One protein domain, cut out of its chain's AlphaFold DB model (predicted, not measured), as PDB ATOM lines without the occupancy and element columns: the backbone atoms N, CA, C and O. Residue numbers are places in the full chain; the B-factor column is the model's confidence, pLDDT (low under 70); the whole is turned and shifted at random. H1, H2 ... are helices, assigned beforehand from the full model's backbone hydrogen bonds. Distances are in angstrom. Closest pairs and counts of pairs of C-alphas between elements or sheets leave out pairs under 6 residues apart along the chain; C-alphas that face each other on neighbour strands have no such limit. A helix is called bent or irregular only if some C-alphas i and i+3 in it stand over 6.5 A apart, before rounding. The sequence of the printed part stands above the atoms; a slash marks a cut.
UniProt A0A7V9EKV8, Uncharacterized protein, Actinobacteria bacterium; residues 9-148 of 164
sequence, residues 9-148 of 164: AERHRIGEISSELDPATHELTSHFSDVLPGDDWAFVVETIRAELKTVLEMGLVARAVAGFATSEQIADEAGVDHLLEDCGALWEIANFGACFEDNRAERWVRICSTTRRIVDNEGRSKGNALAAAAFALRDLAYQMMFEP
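This is residues 9 to 148 of the 164 residues of an uncharacterized protein of Actinobacteria bacterium (UniProt A0A7V9EKV8). A long helical hairpin, H3 with H4 folded back along it, makes the length of an elongated up-and-down bundle, in which each helix runs against the one before; H6 and the shorter H1 complete it, and H5 stands steeply to H6 near the end of the body where H3 begins. The printed part has 140 residues with six named helices, H1 to H6 in chain order, and no named strand; the class is all helix. It is only just compact, close to loose, with a radius of gyration of the C-alphas of 17.3 A and spans of 57 by 33 by 25 A.

H3, residues 38 to 71, forms a helical hairpin with H4, residues 77 to 98: they touch, closest at C-alphas 66 and 80, 5.6 A apart, at a shallow tilt of 20 degrees, opposite ways. H6, residues 129 to 146, is the hub, touching four helices. Residues 48 to 56 of H3 touch it, closest at C-alphas 52 and 138, 5.7 A, the same way at 30 degrees, a shallow tilt. H1, residues 9 to 20, touches residues 49 to 60 of H3, closest at C-alphas 14 and 56, 6.3 A, opposite ways at a shallow tilt of 33 degrees, only just short of steep. H1 also touches H6, with residues 17 to 18 of H1 and residues 141 to 145 of H6 alone, closest at C-alphas 17 and 141, 6.5 A. H2, residues 27 to 30, touches residues 130 to 137 of H6, closest at C-alphas 28 and 133, 5.5 A. H5, residues 104 to 115, touches H6 with residues 112 to 115, closest at C-alphas 112 and 130, 6.4 A, at a steep tilt of 63 degrees. H4 and H6 are near each other; H1 and H4 are apart. Every O i to N i+4 pair is within hydrogen-bond range in H1, H3, H5 and H6, and 14 of 18 in H4; H2 is too short for such a pair.

H3 is 49.6 A long, from C-alpha 38 at (20.034, 97.842, 265.170) to C-alpha 71 at (21.415, 48.646, 259.158). H4 is 29.8 A, H6 24.5 A, H1 and H5 16.7 A each, and H2 5.6 A. H4 has a kink of 40 degrees near residue 92 and is irregular: C-alphas 93 and 96 are 7.9 A apart. H6 ends with C-alpha 146 at (13.412, 66.792, 255.022).

The two C-alphas farthest apart, those of Glu 72 and Asn 121, are 58.5 A apart. The printed part has no cut. The link from H5 to H6, residues 116 to 128, is long. The mean pLDDT of the printed part is 75.5; residues 87 to 103, 115 to 129 and 146 to 148 are under 70.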
ATOM      1  N   ALA A   9      29.771  67.011 252.890       75.50
ATOM      2  CA  ALA A   9      28.588  67.251 252.067       75.50
ATOM      3  C   ALA A   9      27.390  67.708 252.916       75.50
ATOM      4  O   ALA A   9      26.756  68.709 252.598       75.50
ATOM      5  N   GLU A  10      27.149  67.060 254.056       74.69
ATOM      6  CA  GLU A  10      26.095  67.455 254.999       74.69
ATOM      7  C   GLU A  10      26.312  68.864 255.559       74.69
ATOM      8  O   GLU A  10      25.398  69.687 255.563       74.69
ATOM      9  N   ARG A  11      27.547  69.195 255.964       80.06
ATOM     10  CA  ARG A  11      27.885  70.563 256.390       80.06
ATOM     11  C   ARG A  11      27.679  71.589 255.279       80.06
ATOM     12  O   ARG A  11      27.262  72.710 255.564       80.06
ATOM     13  N   HIS A  12      27.997  71.228 254.037       81.31
ATOM     14  CA  HIS A  12      27.783  72.099 252.889       81.31
ATOM     15  C   HIS A  12      26.291  72.370 252.676       81.31
ATOM     16  O   HIS A  12      25.904  73.534 252.599       81.31
ATOM     17  N   ARG A  13      25.459  71.321 252.714       82.25
ATOM     18  CA  ARG A  13      24.004  71.425 252.561       82.25
ATOM     19  C   ARG A  13      23.359  72.310 253.628       82.25
ATOM     20  O   ARG A  13      22.543  73.166 253.300       82.25
ATOM     21  N   ILE A  14      23.771  72.170 254.893       85.06
ATOM     22  CA  ILE A  14      23.339  73.077 255.971       85.06
ATOM     23  C   ILE A  14      23.666  74.530 255.615       85.06
ATOM     24  O   ILE A  14      22.841  75.419 255.824       85.06
ATOM     25  N   GLY A  15      24.875  74.779 255.103       85.12
ATOM     26  CA  GLY A  15      25.331  76.112 254.717       85.12
ATOM     27  C   GLY A  15      24.498  76.732 253.595       85.12
ATOM     28  O   GLY A  15      24.159  77.910 253.688       85.12
ATOM     29  N   GLU A  16      24.132  75.947 252.581       88.25
ATOM     30  CA  GLU A  16      23.249  76.384 251.490       88.25
ATOM     31  C   GLU A  16      21.872  76.794 252.018       88.25
ATOM     32  O   GLU A  16      21.469  77.943 251.841       88.25
ATOM     33  N   ILE A  17      21.200  75.902 252.757       86.31
ATOM     34  CA  ILE A  17      19.869  76.171 253.321       86.31
ATOM     35  C   ILE A  17      19.919  77.385 254.260       86.31
ATOM     36  O   ILE A  17      19.059  78.261 254.200       86.31
ATOM     37  N   SER A  18      20.963  77.488 255.091       88.31
ATOM     38  CA  SER A  18      21.152  78.629 255.999       88.31
ATOM     39  C   SER A  18      21.348  79.953 255.256       88.31
ATOM     40  O   SER A  18      20.964  81.001 255.771       88.31
ATOM     41  N   SER A  19      21.966  79.923 254.071       90.25
ATOM     42  CA  SER A  19      22.148  81.109 253.232       90.25
ATOM     43  C   SER A  19      20.864  81.499 252.504       90.25
ATOM     44  O   SER A  19      20.601  82.690 252.351       90.25
ATOM     45  N   GLU A  20      20.079  80.528 252.040       89.94
ATOM     46  CA  GLU A  20      18.790  80.778 251.382       89.94
ATOM     47  C   GLU A  20      17.762  81.348 252.365       89.94
ATOM     48  O   GLU A  20      17.035  82.288 252.045       89.94
ATOM     49  N   LEU A  21      17.759  80.832 253.594       90.12
ATOM     50  CA  LEU A  21      16.844  81.227 254.661       90.12
ATOM     51  C   LEU A  21      17.415  82.315 255.580       90.12
ATOM     52  O   LEU A  21      16.955  82.464 256.713       90.12
ATOM     53  N   ASP A  22      18.407  83.084 255.115       92.44
ATOM     54  CA  ASP A  22      19.074  84.095 255.936       92.44
ATOM     55  C   ASP A  22      18.071  85.156 256.440       92.44
ATOM     56  O   ASP A  22      17.575  85.966 255.647       92.44
ATOM     57  N   PRO A  23      17.814  85.243 257.761       90.19
ATOM     58  CA  PRO A  23      16.832  86.167 258.322       90.19
ATOM     59  C   PRO A  23      17.126  87.637 258.009       90.19
ATOM     60  O   PRO A  23      16.205  88.455 258.014       90.19
ATOM     61  N   ALA A  24      18.389  87.980 257.738       92.94
ATOM     62  CA  ALA A  24      18.788  89.338 257.388       92.94
ATOM     63  C   ALA A  24      18.173  89.814 256.059       92.94
ATOM     64  O   ALA A  24      17.869  90.998 255.910       92.94
ATOM     65  N   THR A  25      17.996  88.899 255.106       93.06
ATOM     66  CA  THR A  25      17.587  89.199 253.726       93.06
ATOM     67  C   THR A  25      16.273  88.540 253.328       93.06
ATOM     68  O   THR A  25      15.674  88.945 252.335       93.06
ATOM     69  N   HIS A  26      15.804  87.549 254.086       90.88
ATOM     70  CA  HIS A  26      14.603  86.795 253.754       90.88
ATOM     71  C   HIS A  26      13.337  87.663 253.825       90.88
ATOM     72  O   HIS A  26      13.175  88.492 254.723       90.88
ATOM     73  N   GLU A  27      12.399  87.463 252.900       87.69
ATOM     74  CA  GLU A  27      11.171  88.270 252.781       87.69
ATOM     75  C   GLU A  27      10.302  88.256 254.054       87.69
ATOM     76  O   GLU A  27       9.737  89.278 254.453       87.69
ATOM     77  N   LEU A  28      10.268  87.113 254.747       84.25
ATOM     78  CA  LEU A  28       9.500  86.924 255.982       84.25
ATOM     79  C   LEU A  28      10.001  87.776 257.158       84.25
ATOM     80  O   LEU A  28       9.212  88.090 258.047       84.25
ATOM     81  N   THR A  29      11.283  88.152 257.186       86.06
ATOM     82  CA  THR A  29      11.913  88.782 258.360       86.06
ATOM     83  C   THR A  29      12.586  90.121 258.069       86.06
ATOM     84  O   THR A  29      12.636  90.975 258.951       86.06
ATOM     85  N   SER A  30      13.070  90.346 256.849       87.00
ATOM     86  CA  SER A  30      13.849  91.537 256.462       87.00
ATOM     87  C   SER A  30      13.144  92.861 256.772       87.00
ATOM     88  O   SER A  30      13.783  93.818 257.210       87.00
ATOM     89  N   HIS A  31      11.819  92.913 256.642       83.88
ATOM     90  CA  HIS A  31      11.016  94.105 256.926       83.88
ATOM     91  C   HIS A  31      10.987  94.512 258.414       83.88
ATOM     92  O   HIS A  31      10.528  95.606 258.741       83.88
ATOM     93  N   PHE A  32      11.450  93.660 259.341       84.44
ATOM     94  CA  PHE A  32      11.602  94.033 260.753       84.44
ATOM     95  C   PHE A  32      12.870  94.856 261.019       84.44
ATOM     96  O   PHE A  32      12.948  95.497 262.069       84.44
ATOM     97  N   SER A  33      13.822  94.894 260.079       89.25
ATOM     98  CA  SER A  33      15.042  95.707 260.192       89.25
ATOM     99  C   SER A  33      14.753  97.210 260.285       89.25
ATOM    100  O   SER A  33      15.432  97.917 261.023       89.25
ATOM    101  N   ASP A  34      13.690  97.682 259.626       86.44
ATOM    102  CA  ASP A  34      13.248  99.084 259.670       86.44
ATOM    103  C   ASP A  34      12.576  99.465 260.999       86.44
ATOM    104  O   ASP A  34      12.342 100.639 261.289       86.44
ATOM    105  N   VAL A  35      12.198  98.461 261.791       83.19
ATOM    106  CA  VAL A  35      11.272  98.610 262.916       83.19
ATOM    107  C   VAL A  35      11.960  98.366 264.258       83.19
ATOM    108  O   VAL A  35      11.561  98.933 265.279       83.19
ATOM    109  N   LEU A  36      12.988  97.523 264.273       84.50
ATOM    110  CA  LEU A  36      13.768  97.210 265.461       84.50
ATOM    111  C   LEU A  36      15.030  98.082 265.540       84.50
ATOM    112  O   LEU A  36      15.642  98.381 264.516       84.50
ATOM    113  N   PRO A  37      15.478  98.457 266.753       87.19
ATOM    114  CA  PRO A  37      16.813  99.017 266.937       87.19
ATOM    115  C   PRO A  37      17.886  98.081 266.364       87.19
ATOM    116  O   PRO A  37      17.752  96.864 266.479       87.19
ATOM    117  N   GLY A  38      18.976  98.631 265.821       88.75
ATOM    118  CA  GLY A  38      20.034  97.842 265.170       88.75
ATOM    119  C   GLY A  38      20.573  96.688 266.027       88.75
ATOM    120  O   GLY A  38      20.707  95.575 265.530       88.75
ATOM    121  N   ASP A  39      20.783  96.916 267.326       88.81
ATOM    122  CA  ASP A  39      21.256  95.881 268.260       88.81
ATOM    123  C   ASP A  39      20.215  94.782 268.528       88.81
ATOM    124  O   ASP A  39      20.575  93.639 268.818       88.81
ATOM    125  N   ASP A  40      18.924  95.116 268.483       88.38
ATOM    126  CA  ASP A  40      17.842  94.140 268.630       88.38
ATOM    127  C   ASP A  40      17.628  93.372 267.324       88.38
ATOM    128  O   ASP A  40      17.404  92.166 267.369       88.38
ATOM    129  N   TRP A  41      17.769  94.025 266.167       90.69
ATOM    130  CA  TRP A  41      17.740  93.356 264.870       90.69
ATOM    131  C   TRP A  41      18.906  92.379 264.702       90.69
ATOM    132  O   TRP A  41      18.686  91.220 264.356       90.69
ATOM    133  N   ALA A  42      20.132  92.806 265.018       90.31
ATOM    134  CA  ALA A  42      21.306  91.937 264.989       90.31
ATOM    135  C   ALA A  42      21.114  90.715 265.899       90.31
ATOM    136  O   ALA A  42      21.330  89.583 265.469       90.31
ATOM    137  N   PHE A  43      20.608  90.932 267.119       89.19
ATOM    138  CA  PHE A  43      20.279  89.848 268.043       89.19
ATOM    139  C   PHE A  43      19.231  88.880 267.471       89.19
ATOM    140  O   PHE A  43      19.392  87.667 267.597       89.19
ATOM    141  N   VAL A  44      18.167  89.384 266.836       86.81
ATOM    142  CA  VAL A  44      17.127  88.555 266.202       86.81
ATOM    143  C   VAL A  44      17.710  87.702 265.078       86.81
ATOM    144  O   VAL A  44      17.472  86.497 265.055       86.81
ATOM    145  N   VAL A  45      18.491  88.302 264.179       90.81
ATOM    146  CA  VAL A  45      19.121  87.593 263.056       90.81
ATOM    147  C   VAL A  45      20.039  86.484 263.564       90.81
ATOM    148  O   VAL A  45      19.937  85.349 263.105       90.81
ATOM    149  N   GLU A  46      20.907  86.786 264.530       89.44
ATOM    150  CA  GLU A  46      21.801  85.789 265.128       89.44
ATOM    151  C   GLU A  46      21.033  84.662 265.814       89.44
ATOM    152  O   GLU A  46      21.388  83.496 265.652       89.44
ATOM    153  N   THR A  47      19.964  85.004 266.538       85.25
ATOM    154  CA  THR A  47      19.111  84.024 267.215       85.25
ATOM    155  C   THR A  47      18.496  83.075 266.197       85.25
ATOM    156  O   THR A  47      18.713  81.874 266.280       85.25
ATOM    157  N   ILE A  48      17.803  83.597 265.180       85.19
ATOM    158  CA  ILE A  48      17.137  82.753 264.183       85.19
ATOM    159  C   ILE A  48      18.161  81.910 263.404       85.19
ATOM    160  O   ILE A  48      17.917  80.731 263.183       85.19
ATOM    161  N   ARG A  49      19.335  82.453 263.042       89.00
ATOM    162  CA  ARG A  49      20.400  81.673 262.379       89.00
ATOM    163  C   ARG A  49      20.901  80.512 263.235       89.00
ATOM    164  O   ARG A  49      21.131  79.427 262.706       89.00
ATOM    165  N   ALA A  50      21.090  80.736 264.535       83.69
ATOM    166  CA  ALA A  50      21.500  79.680 265.452       83.69
ATOM    167  C   ALA A  50      20.430  78.582 265.537       83.69
ATOM    168  O   ALA A  50      20.763  77.406 265.421       83.69
ATOM    169  N   GLU A  51      19.158  78.963 265.646       79.31
ATOM    170  CA  GLU A  51      18.037  78.019 265.678       79.31
ATOM    171  C   GLU A  51      17.921  77.204 264.382       79.31
ATOM    172  O   GLU A  51      17.813  75.979 264.432       79.31
ATOM    173  N   LEU A  52      18.007  77.862 263.220       82.88
ATOM    174  CA  LEU A  52      17.990  77.203 261.910       82.88
ATOM    175  C   LEU A  52      19.094  76.153 261.811       82.88
ATOM    176  O   LEU A  52      18.840  75.008 261.441       82.88
ATOM    177  N   LYS A  53      20.316  76.527 262.197       83.81
ATOM    178  CA  LYS A  53      21.455  75.616 262.184       83.81
ATOM    179  C   LYS A  53      21.232  74.417 263.109       83.81
ATOM    180  O   LYS A  53      21.440  73.288 262.676       83.81
ATOM    181  N   THR A  54      20.777  74.647 264.340       79.88
ATOM    182  CA  THR A  54      20.495  73.577 265.309       79.88
ATOM    183  C   THR A  54      19.460  72.592 264.773       79.88
ATOM    184  O   THR A  54      19.657  71.386 264.873       79.88
ATOM    185  N   VAL A  55      18.376  73.083 264.169       78.31
ATOM    186  CA  VAL A  55      17.318  72.239 263.584       78.31
ATOM    187  C   VAL A  55      17.881  71.341 262.483       78.31
ATOM    188  O   VAL A  55      17.631  70.137 262.480       78.31
ATOM    189  N   LEU A  56      18.682  71.914 261.583       80.25
ATOM    190  CA  LEU A  56      19.296  71.176 260.482       80.25
ATOM    191  C   LEU A  56      20.303  70.125 260.980       80.25
ATOM    192  O   LEU A  56      20.286  68.984 260.518       80.25
ATOM    193  N   GLU A  57      21.156  70.482 261.946       79.81
ATOM    194  CA  GLU A  57      22.134  69.562 262.544       79.81
ATOM    195  C   GLU A  57      21.445  68.415 263.297       79.81
ATOM    196  O   GLU A  57      21.805  67.252 263.112       79.81
ATOM    197  N   MET A  58      20.425  68.715 264.103       78.19
ATOM    198  CA  MET A  58      19.691  67.707 264.873       78.19
ATOM    199  C   MET A  58      18.938  66.726 263.980       78.19
ATOM    200  O   MET A  58      18.948  65.523 264.255       78.19
ATOM    201  N   GLY A  59      18.319  67.201 262.899       75.94
ATOM    202  CA  GLY A  59      17.610  66.295 262.006       75.94
ATOM    203  C   GLY A  59      18.528  65.408 261.165       75.94
ATOM    204  O   GLY A  59      18.171  64.265 260.875       75.94
ATOM    205  N   LEU A  60      19.754  65.849 260.871       76.88
ATOM    206  CA  LEU A  60      20.786  64.959 260.331       76.88
ATOM    207  C   LEU A  60      21.219  63.896 261.337       76.88
ATOM    208  O   LEU A  60      21.336  62.727 260.975       76.88
ATOM    209  N   VAL A  61      21.415  64.272 262.602       78.12
ATOM    210  CA  VAL A  61      21.768  63.311 263.654       78.12
ATOM    211  C   VAL A  61      20.686  62.243 263.798       78.12
ATOM    212  O   VAL A  61      21.010  61.059 263.820       78.12
ATOM    213  N   ALA A  62      19.406  62.621 263.843       77.56
ATOM    214  CA  ALA A  62      18.326  61.641 263.944       77.56
ATOM    215  C   ALA A  62      18.244  60.716 262.726       77.56
ATOM    216  O   ALA A  62      18.052  59.516 262.904       77.56
ATOM    217  N   ARG A  63      18.477  61.224 261.511       74.38
ATOM    218  CA  ARG A  63      18.591  60.378 260.312       74.38
ATOM    219  C   ARG A  63      19.780  59.425 260.372       74.38
ATOM    220  O   ARG A  63      19.641  58.266 259.997       74.38
ATOM    221  N   ALA A  64      20.932  59.876 260.859       76.38
ATOM    222  CA  ALA A  64      22.095  59.010 261.027       76.38
ATOM    223  C   ALA A  64      21.814  57.889 262.043       76.38
ATOM    224  O   ALA A  64      22.164  56.734 261.805       76.38
ATOM    225  N   VAL A  65      21.129  58.209 263.149       77.88
ATOM    226  CA  VAL A  65      20.670  57.217 264.136       77.88
ATOM    227  C   VAL A  65      19.658  56.250 263.520       77.88
ATOM    228  O   VAL A  65      19.783  55.045 263.724       77.88
ATOM    229  N   ALA A  66      18.689  56.757 262.758       77.12
ATOM    230  CA  ALA A  66      17.697  55.963 262.040       77.12
ATOM    231  C   ALA A  66      18.351  54.978 261.061       77.12
ATOM    232  O   ALA A  66      18.114  53.777 261.155       77.12
ATOM    233  N   GLY A  67      19.242  55.463 260.190       75.94
ATOM    234  CA  GLY A  67      19.968  54.628 259.232       75.94
ATOM    235  C   GLY A  67      20.799  53.541 259.915       75.94
ATOM    236  O   GLY A  67      20.774  52.388 259.487       75.94
ATOM    237  N   PHE A  68      21.459  53.876 261.028       78.06
ATOM    238  CA  PHE A  68      22.176  52.898 261.847       78.06
ATOM    239  C   PHE A  68      21.236  51.859 262.481       78.06
ATOM    240  O   PHE A  68      21.540  50.668 262.498       78.06
ATOM    241  N   ALA A  69      20.080  52.282 262.997       78.62
ATOM    242  CA  ALA A  69      19.106  51.372 263.590       78.62
ATOM    243  C   ALA A  69      18.552  50.372 262.561       78.62
ATOM    244  O   ALA A  69      18.387  49.196 262.894       78.62
ATOM    245  N   THR A  70      18.327  50.810 261.319       79.44
ATOM    246  CA  THR A  70      17.927  49.937 260.209       79.44
ATOM    247  C   THR A  70      19.052  48.981 259.806       79.44
ATOM    248  O   THR A  70      18.811  47.777 259.702       79.44
ATOM    249  N   SER A  71      20.283  49.476 259.611       79.38
ATOM    250  CA  SER A  71      21.415  48.646 259.158       79.38
ATOM    251  C   SER A  71      21.770  47.547 260.161       79.38
ATOM    252  O   SER A  71      22.076  46.419 259.777       79.38
ATOM    253  N   GLU A  72      21.668  47.857 261.453       84.75
ATOM    254  CA  GLU A  72      21.926  46.921 262.550       84.75
ATOM    255  C   GLU A  72      20.700  46.073 262.931       84.75
ATOM    256  O   GLU A  72      20.765  45.294 263.882       84.75
ATOM    257  N   GLN A  73      19.577  46.206 262.211       86.88
ATOM    258  CA  GLN A  73      18.318  45.497 262.488       86.88
ATOM    259  C   GLN A  73      17.805  45.711 263.927       86.88
ATOM    260  O   GLN A  73      17.172  44.833 264.517       86.88
ATOM    261  N   ILE A  74      18.091  46.880 264.504       86.94
ATOM    262  CA  ILE A  74      17.617  47.298 265.829       86.94
ATOM    263  C   ILE A  74      16.139  47.704 265.753       86.94
ATOM    264  O   ILE A  74      15.382  47.436 266.686       86.94
ATOM    265  N   ALA A  75      15.735  48.334 264.647       83.12
ATOM    266  CA  ALA A  75      14.364  48.748 264.366       83.12
ATOM    267  C   ALA A  75      13.992  48.435 262.909       83.12
ATOM    268  O   ALA A  75      14.858  48.393 262.032       83.12
ATOM    269  N   ASP A  76      12.702  48.204 262.665       83.62
ATOM    270  CA  ASP A  76      12.144  48.147 261.317       83.62
ATOM    271  C   ASP A  76      11.858  49.560 260.780       83.62
ATOM    272  O   ASP A  76      11.973  50.557 261.493       83.62
ATOM    273  N   GLU A  77      11.505  49.636 259.499       80.56
ATOM    274  CA  GLU A  77      11.201  50.891 258.799       80.56
ATOM    275  C   GLU A  77      10.089  51.677 259.513       80.56
ATOM    276  O   GLU A  77      10.248  52.860 259.787       80.56
ATOM    277  N   ALA A  78       9.037  50.989 259.972       81.81
ATOM    278  CA  ALA A  78       7.947  51.609 260.722       81.81
ATOM    279  C   ALA A  78       8.400  52.205 262.069       81.81
ATOM    280  O   ALA A  78       7.927  53.270 262.463       81.81
ATOM    281  N   GLY A  79       9.305  51.539 262.793       79.56
ATOM    282  CA  GLY A  79       9.876  52.061 264.035       79.56
ATOM    283  C   GLY A  79      10.802  53.259 263.814       79.56
ATOM    284  O   GLY A  79      10.854  54.160 264.652       79.56
ATOM    285  N   VAL A  80      11.508  53.287 262.684       80.75
ATOM    286  CA  VAL A  80      12.347  54.416 262.272       80.75
ATOM    287  C   VAL A  80      11.504  55.619 261.858       80.75
ATOM    288  O   VAL A  80      11.782  56.726 262.322       80.75
ATOM    289  N   ASP A  81      10.455  55.410 261.069       79.88
ATOM    290  CA  ASP A  81       9.528  56.471 260.674       79.88
ATOM    291  C   ASP A  81       8.881  57.105 261.904       79.88
ATOM    292  O   ASP A  81       8.902  58.326 262.058       79.88
ATOM    293  N   HIS A  82       8.426  56.279 262.852       79.88
ATOM    294  CA  HIS A  82       7.885  56.776 264.114       79.88
ATOM    295  C   HIS A  82       8.905  57.589 264.920       79.88
ATOM    296  O   HIS A  82       8.556  58.637 265.459       79.88
ATOM    297  N   LEU A  83      10.166  57.146 264.993       76.06
ATOM    298  CA  LEU A  83      11.227  57.898 265.666       76.06
ATOM    299  C   LEU A  83      11.442  59.265 265.010       76.06
ATOM    300  O   LEU A  83      11.618  60.250 265.723       76.06
ATOM    301  N   LEU A  84      11.465  59.327 263.678       75.38
ATOM    302  CA  LEU A  84      11.689  60.564 262.929       75.38
ATOM    303  C   LEU A  84      10.497  61.522 263.046       75.38
ATOM    304  O   LEU A  84      10.715  62.717 263.243       75.38
ATOM    305  N   GLU A  85       9.264  61.013 263.011       74.62
ATOM    306  CA  GLU A  85       8.047  61.791 263.275       74.62
ATOM    307  C   GLU A  85       8.032  62.354 264.708       74.62
ATOM    308  O   GLU A  85       7.830  63.556 264.905       74.62
ATOM    309  N   ASP A  86       8.320  61.518 265.711       71.38
ATOM    310  CA  ASP A  86       8.364  61.925 267.120       71.38
ATOM    311  C   ASP A  86       9.513  62.908 267.392       71.38
ATOM    312  O   ASP A  86       9.375  63.854 268.173       71.38
ATOM    313  N   CYS A  87      10.656  62.721 266.731       67.81
ATOM    314  CA  CYS A  87      11.774  63.655 266.784       67.81
ATOM    315  C   CYS A  87      11.407  64.995 266.133       67.81
ATOM    316  O   CYS A  87      11.705  66.035 266.719       67.81
ATOM    317  N   GLY A  88      10.690  64.984 265.002       62.34
ATOM    318  CA  GLY A  88      10.087  66.176 264.401       62.34
ATOM    319  C   GLY A  88       9.218  66.942 265.401       62.34
ATOM    320  O   GLY A  88       9.427  68.138 265.616       62.34
ATOM    321  N   ALA A  89       8.335  66.237 266.114       55.72
ATOM    322  CA  ALA A  89       7.489  66.820 267.157       55.72
ATOM    323  C   ALA A  89       8.292  67.364 268.361       55.72
ATOM    324  O   ALA A  89       7.940  68.392 268.943       55.72
ATOM    325  N   LEU A  90       9.404  66.724 268.737       54.56
ATOM    326  CA  LEU A  90      10.303  67.225 269.786       54.56
ATOM    327  C   LEU A  90      11.079  68.478 269.341       54.56
ATOM    328  O   LEU A  90      11.311  69.377 270.155       54.56
ATOM    329  N   TRP A  91      11.439  68.588 268.060       57.22
ATOM    330  CA  TRP A  91      12.119  69.761 267.489       57.22
ATOM    331  C   TRP A  91      11.196  70.972 267.337       57.22
ATOM    332  O   TRP A  91      11.650  72.114 267.464       57.22
ATOM    333  N   GLU A  92       9.894  70.741 267.148       50.97
ATOM    334  CA  GLU A  92       8.881  71.798 267.188       50.97
ATOM    335  C   GLU A  92       8.790  72.473 268.565       50.97
ATOM    336  O   GLU A  92       8.512  73.675 268.639       50.97
ATOM    337  N   ILE A  93       9.059  71.718 269.637       46.66
ATOM    338  CA  ILE A  93       8.862  72.134 271.031       46.66
ATOM    339  C   ILE A  93      10.150  72.693 271.672       46.66
ATOM    340  O   ILE A  93      10.058  73.552 272.551       46.66
ATOM    341  N   ALA A  94      11.347  72.257 271.256       48.09
ATOM    342  CA  ALA A  94      12.561  72.449 272.067       48.09
ATOM    343  C   ALA A  94      13.498  73.618 271.689       48.09
ATOM    344  O   ALA A  94      14.287  74.043 272.534       48.09
ATOM    345  N   ASN A  95      13.446  74.172 270.476       53.47
ATOM    346  CA  ASN A  95      14.605  74.940 269.988       53.47
ATOM    347  C   ASN A  95      14.643  76.419 270.437       53.47
ATOM    348  O   ASN A  95      15.624  76.827 271.050       53.47
ATOM    349  N   PHE A  96      13.529  77.168 270.408       54.81
ATOM    350  CA  PHE A  96      13.476  78.561 270.915       54.81
ATOM    351  C   PHE A  96      13.584  78.719 272.454       54.81
ATOM    352  O   PHE A  96      13.213  79.757 273.005       54.81
ATOM    353  N   GLY A  97      14.046  77.704 273.182       47.81
ATOM    354  CA  GLY A  97      14.160  77.727 274.642       47.81
ATOM    355  C   GLY A  97      15.381  76.999 275.197       47.81
ATOM    356  O   GLY A  97      15.865  77.384 276.260       47.81
ATOM    357  N   ALA A  98      15.908  75.990 274.498       43.94
ATOM    358  CA  ALA A  98      17.009  75.170 275.003       43.94
ATOM    359  C   ALA A  98      18.390  75.853 274.930       43.94
ATOM    360  O   ALA A  98      19.292  75.468 275.670       43.94
ATOM    361  N   CYS A  99      18.565  76.883 274.094       47.81
ATOM    362  CA  CYS A  99      19.867  77.527 273.860       47.81
ATOM    363  C   CYS A  99      20.111  78.821 274.660       47.81
ATOM    364  O   CYS A  99      21.097  79.524 274.417       47.81
ATOM    365  N   PHE A 100      19.236  79.172 275.604       49.78
ATOM    366  CA  PHE A 100      19.333  80.440 276.326       49.78
ATOM    367  C   PHE A 100      19.847  80.268 277.757       49.78
ATOM    368  O   PHE A 100      19.081  80.315 278.715       49.78
ATOM    369  N   GLU A 101      21.167  80.159 277.909       54.88
ATOM    370  CA  GLU A 101      21.818  80.640 279.132       54.88
ATOM    371  C   GLU A 101      21.775  82.186 279.150       54.88
ATOM    372  O   GLU A 101      21.836  82.827 278.096       54.88
ATOM    373  N   ASP A 102      21.625  82.778 280.342       60.53
ATOM    374  CA  ASP A 102      21.622  84.226 280.624       60.53
ATOM    375  C   ASP A 102      20.625  85.102 279.842       60.53
ATOM    376  O   ASP A 102      20.939  85.573 278.756       60.53
ATOM    377  N   ASN A 103      19.468  85.453 280.429       69.62
ATOM    378  CA  ASN A 103      18.532  86.534 280.023       69.62
ATOM    379  C   ASN A 103      18.119  86.626 278.529       69.62
ATOM    380  O   ASN A 103      17.348  87.513 278.149       69.62
ATOM    381  N   ARG A 104      18.588  85.734 277.652       73.38
ATOM    382  CA  ARG A 104      18.368  85.762 276.204       73.38
ATOM    383  C   ARG A 104      16.936  85.381 275.862       73.38
ATOM    384  O   ARG A 104      16.326  86.059 275.041       73.38
ATOM    385  N   ALA A 105      16.371  84.401 276.569       73.75
ATOM    386  CA  ALA A 105      14.952  84.066 276.482       73.75
ATOM    387  C   ALA A 105      14.071  85.270 276.862       73.75
ATOM    388  O   ALA A 105      13.129  85.611 276.148       73.75
ATOM    389  N   GLU A 106      14.416  85.983 277.940       76.19
ATOM    390  CA  GLU A 106      13.692  87.189 278.355       76.19
ATOM    391  C   GLU A 106      13.811  88.314 277.318       76.19
ATOM    392  O   GLU A 106      12.824  88.987 277.008       76.19
ATOM    393  N   ARG A 107      15.001  88.503 276.732       83.44
ATOM    394  CA  ARG A 107      15.218  89.469 275.647       83.44
ATOM    395  C   ARG A 107      14.409  89.107 274.401       83.44
ATOM    396  O   ARG A 107      13.781  90.001 273.834       83.44
ATOM    397  N   TRP A 108      14.374  87.835 274.008       82.06
ATOM    398  CA  TRP A 108      13.569  87.343 272.887       82.06
ATOM    399  C   TRP A 108      12.075  87.602 273.114       82.06
ATOM    400  O   TRP A 108      11.426  88.249 272.291       82.06
ATOM    401  N   VAL A 109      11.545  87.214 274.282       79.44
ATOM    402  CA  VAL A 109      10.151  87.485 274.672       79.44
ATOM    403  C   VAL A 109       9.853  88.984 274.631       79.44
ATOM    404  O   VAL A 109       8.813  89.393 274.106       79.44
ATOM    405  N   ARG A 110      10.772  89.824 275.123       80.44
ATOM    406  CA  ARG A 110      10.629  91.283 275.081       80.44
ATOM    407  C   ARG A 110      10.546  91.799 273.645       80.44
ATOM    408  O   ARG A 110       9.610  92.538 273.347       80.44
ATOM    409  N   ILE A 111      11.458  91.403 272.758       80.75
ATOM    410  CA  ILE A 111      11.474  91.838 271.350       80.75
ATOM    411  C   ILE A 111      10.189  91.406 270.629       80.75
ATOM    412  O   ILE A 111       9.499  92.246 270.043       80.75
ATOM    413  N   CYS A 112       9.789  90.140 270.768       77.38
ATOM    414  CA  CYS A 112       8.537  89.626 270.210       77.38
ATOM    415  C   CYS A 112       7.319  90.398 270.748       77.38
ATOM    416  O   CYS A 112       6.447  90.821 269.986       77.38
ATOM    417  N   SER A 113       7.281  90.695 272.051       72.50
ATOM    418  CA  SER A 113       6.200  91.492 272.645       72.50
ATOM    419  C   SER A 113       6.163  92.943 272.143       72.50
ATOM    420  O   SER A 113       5.080  93.518 272.014       72.50
ATOM    421  N   THR A 114       7.313  93.532 271.805       71.31
ATOM    422  CA  THR A 114       7.395  94.872 271.208       71.31
ATOM    423  C   THR A 114       6.761  94.866 269.824       71.31
ATOM    424  O   THR A 114       5.902  95.705 269.554       71.31
ATOM    425  N   THR A 115       7.061  93.857 268.996       65.31
ATOM    426  CA  THR A 115       6.423  93.698 267.675       65.31
ATOM    427  C   THR A 115       4.900  93.507 267.763       65.31
ATOM    428  O   THR A 115       4.175  93.899 266.853       65.31
ATOM    429  N   ARG A 116       4.369  93.054 268.912       61.34
ATOM    430  CA  ARG A 116       2.916  92.948 269.192       61.34
ATOM    431  C   ARG A 116       2.147  94.220 269.309       61.34
ATOM    432  O   ARG A 116       0.936  94.222 269.087       61.34
ATOM    433  N   ARG A 117       2.842  95.304 269.573       56.62
ATOM    434  CA  ARG A 117       2.229  96.621 269.651       56.62
ATOM    435  C   ARG A 117       2.305  97.369 268.327       56.62
ATOM    436  O   ARG A 117       1.716  98.436 268.213       56.62
ATOM    437  N   ILE A 118       3.002  96.809 267.341       62.19
ATOM    438  CA  ILE A 118       3.187  97.414 266.029       62.19
ATOM    439  C   ILE A 118       2.000  97.012 265.177       62.19
ATOM    440  O   ILE A 118       1.697  95.832 265.038       62.19
ATOM    441  N   VAL A 119       1.296  98.007 264.666       57.66
ATOM    442  CA  VAL A 119       0.132  97.838 263.806       57.66
ATOM    443  C   VAL A 119       0.564  98.070 262.365       57.66
ATOM    444  O   VAL A 119       1.388  98.946 262.102       57.66
ATOM    445  N   ASP A 120       0.079  97.251 261.434       59.81
ATOM    446  CA  ASP A 120       0.219  97.560 260.010       59.81
ATOM    447  C   ASP A 120      -0.601  98.808 259.627       59.81
ATOM    448  O   ASP A 120      -1.329  99.382 260.443       59.81
ATOM    449  N   ASN A 121      -0.495  99.235 258.367       56.25
ATOM    450  CA  ASN A 121      -1.242 100.383 257.842       56.25
ATOM    451  C   ASN A 121      -2.772 100.184 257.883       56.25
ATOM    452  O   ASN A 121      -3.517 101.131 257.639       56.25
ATOM    453  N   GLU A 122      -3.240  98.974 258.197       55.91
ATOM    454  CA  GLU A 122      -4.647  98.604 258.337       55.91
ATOM    455  C   GLU A 122      -5.077  98.456 259.811       55.91
ATOM    456  O   GLU A 122      -6.218  98.091 260.091       55.91
ATOM    457  N   GLY A 123      -4.193  98.756 260.770       55.16
ATOM    458  CA  GLY A 123      -4.497  98.717 262.199       55.16
ATOM    459  C   GLY A 123      -4.485  97.316 262.824       55.16
ATOM    460  O   GLY A 123      -5.012  97.149 263.927       55.16
ATOM    461  N   ARG A 124      -3.880  96.306 262.177       54.59
ATOM    462  CA  ARG A 124      -3.776  94.930 262.706       54.59
ATOM    463  C   ARG A 124      -2.478  94.721 263.489       54.59
ATOM    464  O   ARG A 124      -1.399  95.064 263.018       54.59
ATOM    465  N   SER A 125      -2.573  94.154 264.696       55.31
ATOM    466  CA  SER A 125      -1.419  93.872 265.572       55.31
ATOM    467  C   SER A 125      -0.460  92.852 264.936       55.31
ATOM    468  O   SER A 125      -0.845  91.713 264.684       55.31
ATOM    469  N   LYS A 126       0.816  93.219 264.756       56.09
ATOM    470  CA  LYS A 126       1.908  92.380 264.217       56.09
ATOM    471  C   LYS A 126       2.536  91.436 265.252       56.09
ATOM    472  O   LYS A 126       3.686  91.025 265.144       56.09
ATOM    473  N   GLY A 127       1.806  91.074 266.299       47.38
ATOM    474  CA  GLY A 127       2.435  90.560 267.513       47.38
ATOM    475  C   GLY A 127       2.818  89.141 267.658       47.38
ATOM    476  O   GLY A 127       3.524  88.796 268.599       47.38
ATOM    477  N   ASN A 128       2.347  88.355 266.722       60.75
ATOM    478  CA  ASN A 128       2.878  87.041 266.512       60.75
ATOM    479  C   ASN A 128       3.663  87.003 265.199       60.75
ATOM    480  O   ASN A 128       4.008  85.923 264.769       60.75
ATOM    481  N   ALA A 129       3.915  88.139 264.531       69.38
ATOM    482  CA  ALA A 129       4.440  88.135 263.168       69.38
ATOM    483  C   ALA A 129       5.933  87.797 263.126       69.38
ATOM    484  O   ALA A 129       6.323  86.974 262.313       69.38
ATOM    485  N   LEU A 130       6.757  88.361 264.021       78.19
ATOM    486  CA  LEU A 130       8.183  88.010 264.072       78.19
ATOM    487  C   LEU A 130       8.391  86.575 264.571       78.19
ATOM    488  O   LEU A 130       9.165  85.829 263.984       78.19
ATOM    489  N   ALA A 131       7.667  86.173 265.618       75.19
ATOM    490  CA  ALA A 131       7.714  84.799 266.109       75.19
ATOM    491  C   ALA A 131       7.213  83.808 265.042       75.19
ATOM    492  O   ALA A 131       7.889  82.827 264.772       75.19
ATOM    493  N   ALA A 132       6.089  84.092 264.374       75.00
ATOM    494  CA  ALA A 132       5.583  83.260 263.282       75.00
ATOM    495  C   ALA A 132       6.528  83.230 262.078       75.00
ATOM    496  O   ALA A 132       6.688  82.173 261.489       75.00
ATOM    497  N   ALA A 133       7.178  84.342 261.726       81.31
ATOM    498  CA  ALA A 133       8.183  84.365 260.667       81.31
ATOM    499  C   ALA A 133       9.400  83.504 261.032       81.31
ATOM    500  O   ALA A 133       9.893  82.754 260.197       81.31
ATOM    501  N   ALA A 134       9.851  83.566 262.287       79.38
ATOM    502  CA  ALA A 134      10.939  82.733 262.784       79.38
ATOM    503  C   ALA A 134      10.566  81.237 262.784       79.38
ATOM    504  O   ALA A 134      11.363  80.412 262.345       79.38
ATOM    505  N   PHE A 135       9.343  80.885 263.203       76.12
ATOM    506  CA  PHE A 135       8.829  79.515 263.101       76.12
ATOM    507  C   PHE A 135       8.670  79.062 261.645       76.12
ATOM    508  O   PHE A 135       9.070  77.956 261.315       76.12
ATOM    509  N   ALA A 136       8.187  79.923 260.751       78.69
ATOM    510  CA  ALA A 136       8.063  79.597 259.335       78.69
ATOM    511  C   ALA A 136       9.429  79.345 258.678       78.69
ATOM    512  O   ALA A 136       9.563  78.397 257.915       78.69
ATOM    513  N   LEU A 137      10.458  80.139 258.999       80.25
ATOM    514  CA  LEU A 137      11.824  79.884 258.525       80.25
ATOM    515  C   LEU A 137      12.361  78.543 259.027       80.25
ATOM    516  O   LEU A 137      12.994  77.815 258.269       80.25
ATOM    517  N   ARG A 138      12.090  78.198 260.289       77.62
ATOM    518  CA  ARG A 138      12.428  76.884 260.844       77.62
ATOM    519  C   ARG A 138      11.735  75.760 260.077       77.62
ATOM    520  O   ARG A 138      12.393  74.796 259.706       77.62
ATOM    521  N   ASP A 139      10.433  75.883 259.846       75.94
ATOM    522  CA  ASP A 139       9.641  74.849 259.177       75.94
ATOM    523  C   ASP A 139      10.052  74.710 257.698       75.94
ATOM    524  O   ASP A 139      10.117  73.600 257.178       75.94
ATOM    525  N   LEU A 140      10.433  75.811 257.038       80.12
ATOM    526  CA  LEU A 140      11.029  75.797 255.697       80.12
ATOM    527  C   LEU A 140      12.404  75.128 255.689       80.12
ATOM    528  O   LEU A 140      12.667  74.308 254.816       80.12
ATOM    529  N   ALA A 141      13.270  75.425 256.661       79.31
ATOM    530  CA  ALA A 141      14.565  74.755 256.785       79.31
ATOM    531  C   ALA A 141      14.385  73.254 256.983       79.31
ATOM    532  O   ALA A 141      15.100  72.460 256.373       79.31
ATOM    533  N   TYR A 142      13.392  72.880 257.792       75.38
ATOM    534  CA  TYR A 142      12.987  71.500 257.945       75.38
ATOM    535  C   TYR A 142      12.565  70.924 256.587       75.38
ATOM    536  O   TYR A 142      13.204  70.006 256.098       75.38
ATOM    537  N   GLN A 143      11.583  71.496 255.898       75.81
ATOM    538  CA  GLN A 143      11.131  70.984 254.598       75.81
ATOM    539  C   GLN A 143      12.253  70.900 253.549       75.81
ATOM    540  O   GLN A 143      12.389  69.888 252.877       75.81
ATOM    541  N   MET A 144      13.127  71.901 253.443       74.88
ATOM    542  CA  MET A 144      14.237  71.909 252.475       74.88
ATOM    543  C   MET A 144      15.329  70.874 252.772       74.88
ATOM    544  O   MET A 144      16.127  70.527 251.894       74.88
ATOM    545  N   MET A 145      15.385  70.407 254.018       72.25
ATOM    546  CA  MET A 145      16.265  69.334 254.460       72.25
ATOM    547  C   MET A 145      15.551  67.968 254.468       72.25
ATOM    548  O   MET A 145      16.204  66.931 254.303       72.25
ATOM    549  N   PHE A 146      14.225  67.959 254.664       65.75
ATOM    550  CA  PHE A 146      13.412  66.792 255.022       65.75
ATOM    551  C   PHE A 146      12.276  66.427 254.041       65.75
ATOM    552  O   PHE A 146      11.690  65.365 254.214       65.75
ATOM    553  N   GLU A 147      12.023  67.168 252.959       63.09
ATOM    554  CA  GLU A 147      11.155  66.735 251.846       63.09
ATOM    555  C   GLU A 147      11.896  66.693 250.488       63.09
ATOM    556  O   GLU A 147      12.438  67.717 250.069       63.09
ATOM    557  N   PRO A 148      11.856  65.568 249.732       48.31
ATOM    558  CA  PRO A 148      11.622  64.187 250.147       48.31
ATOM    559  C   PRO A 148      12.942  63.487 250.517       48.31
ATOM    560  O   PRO A 148      13.951  63.569 249.818       48.31
TER     561      PRO A 148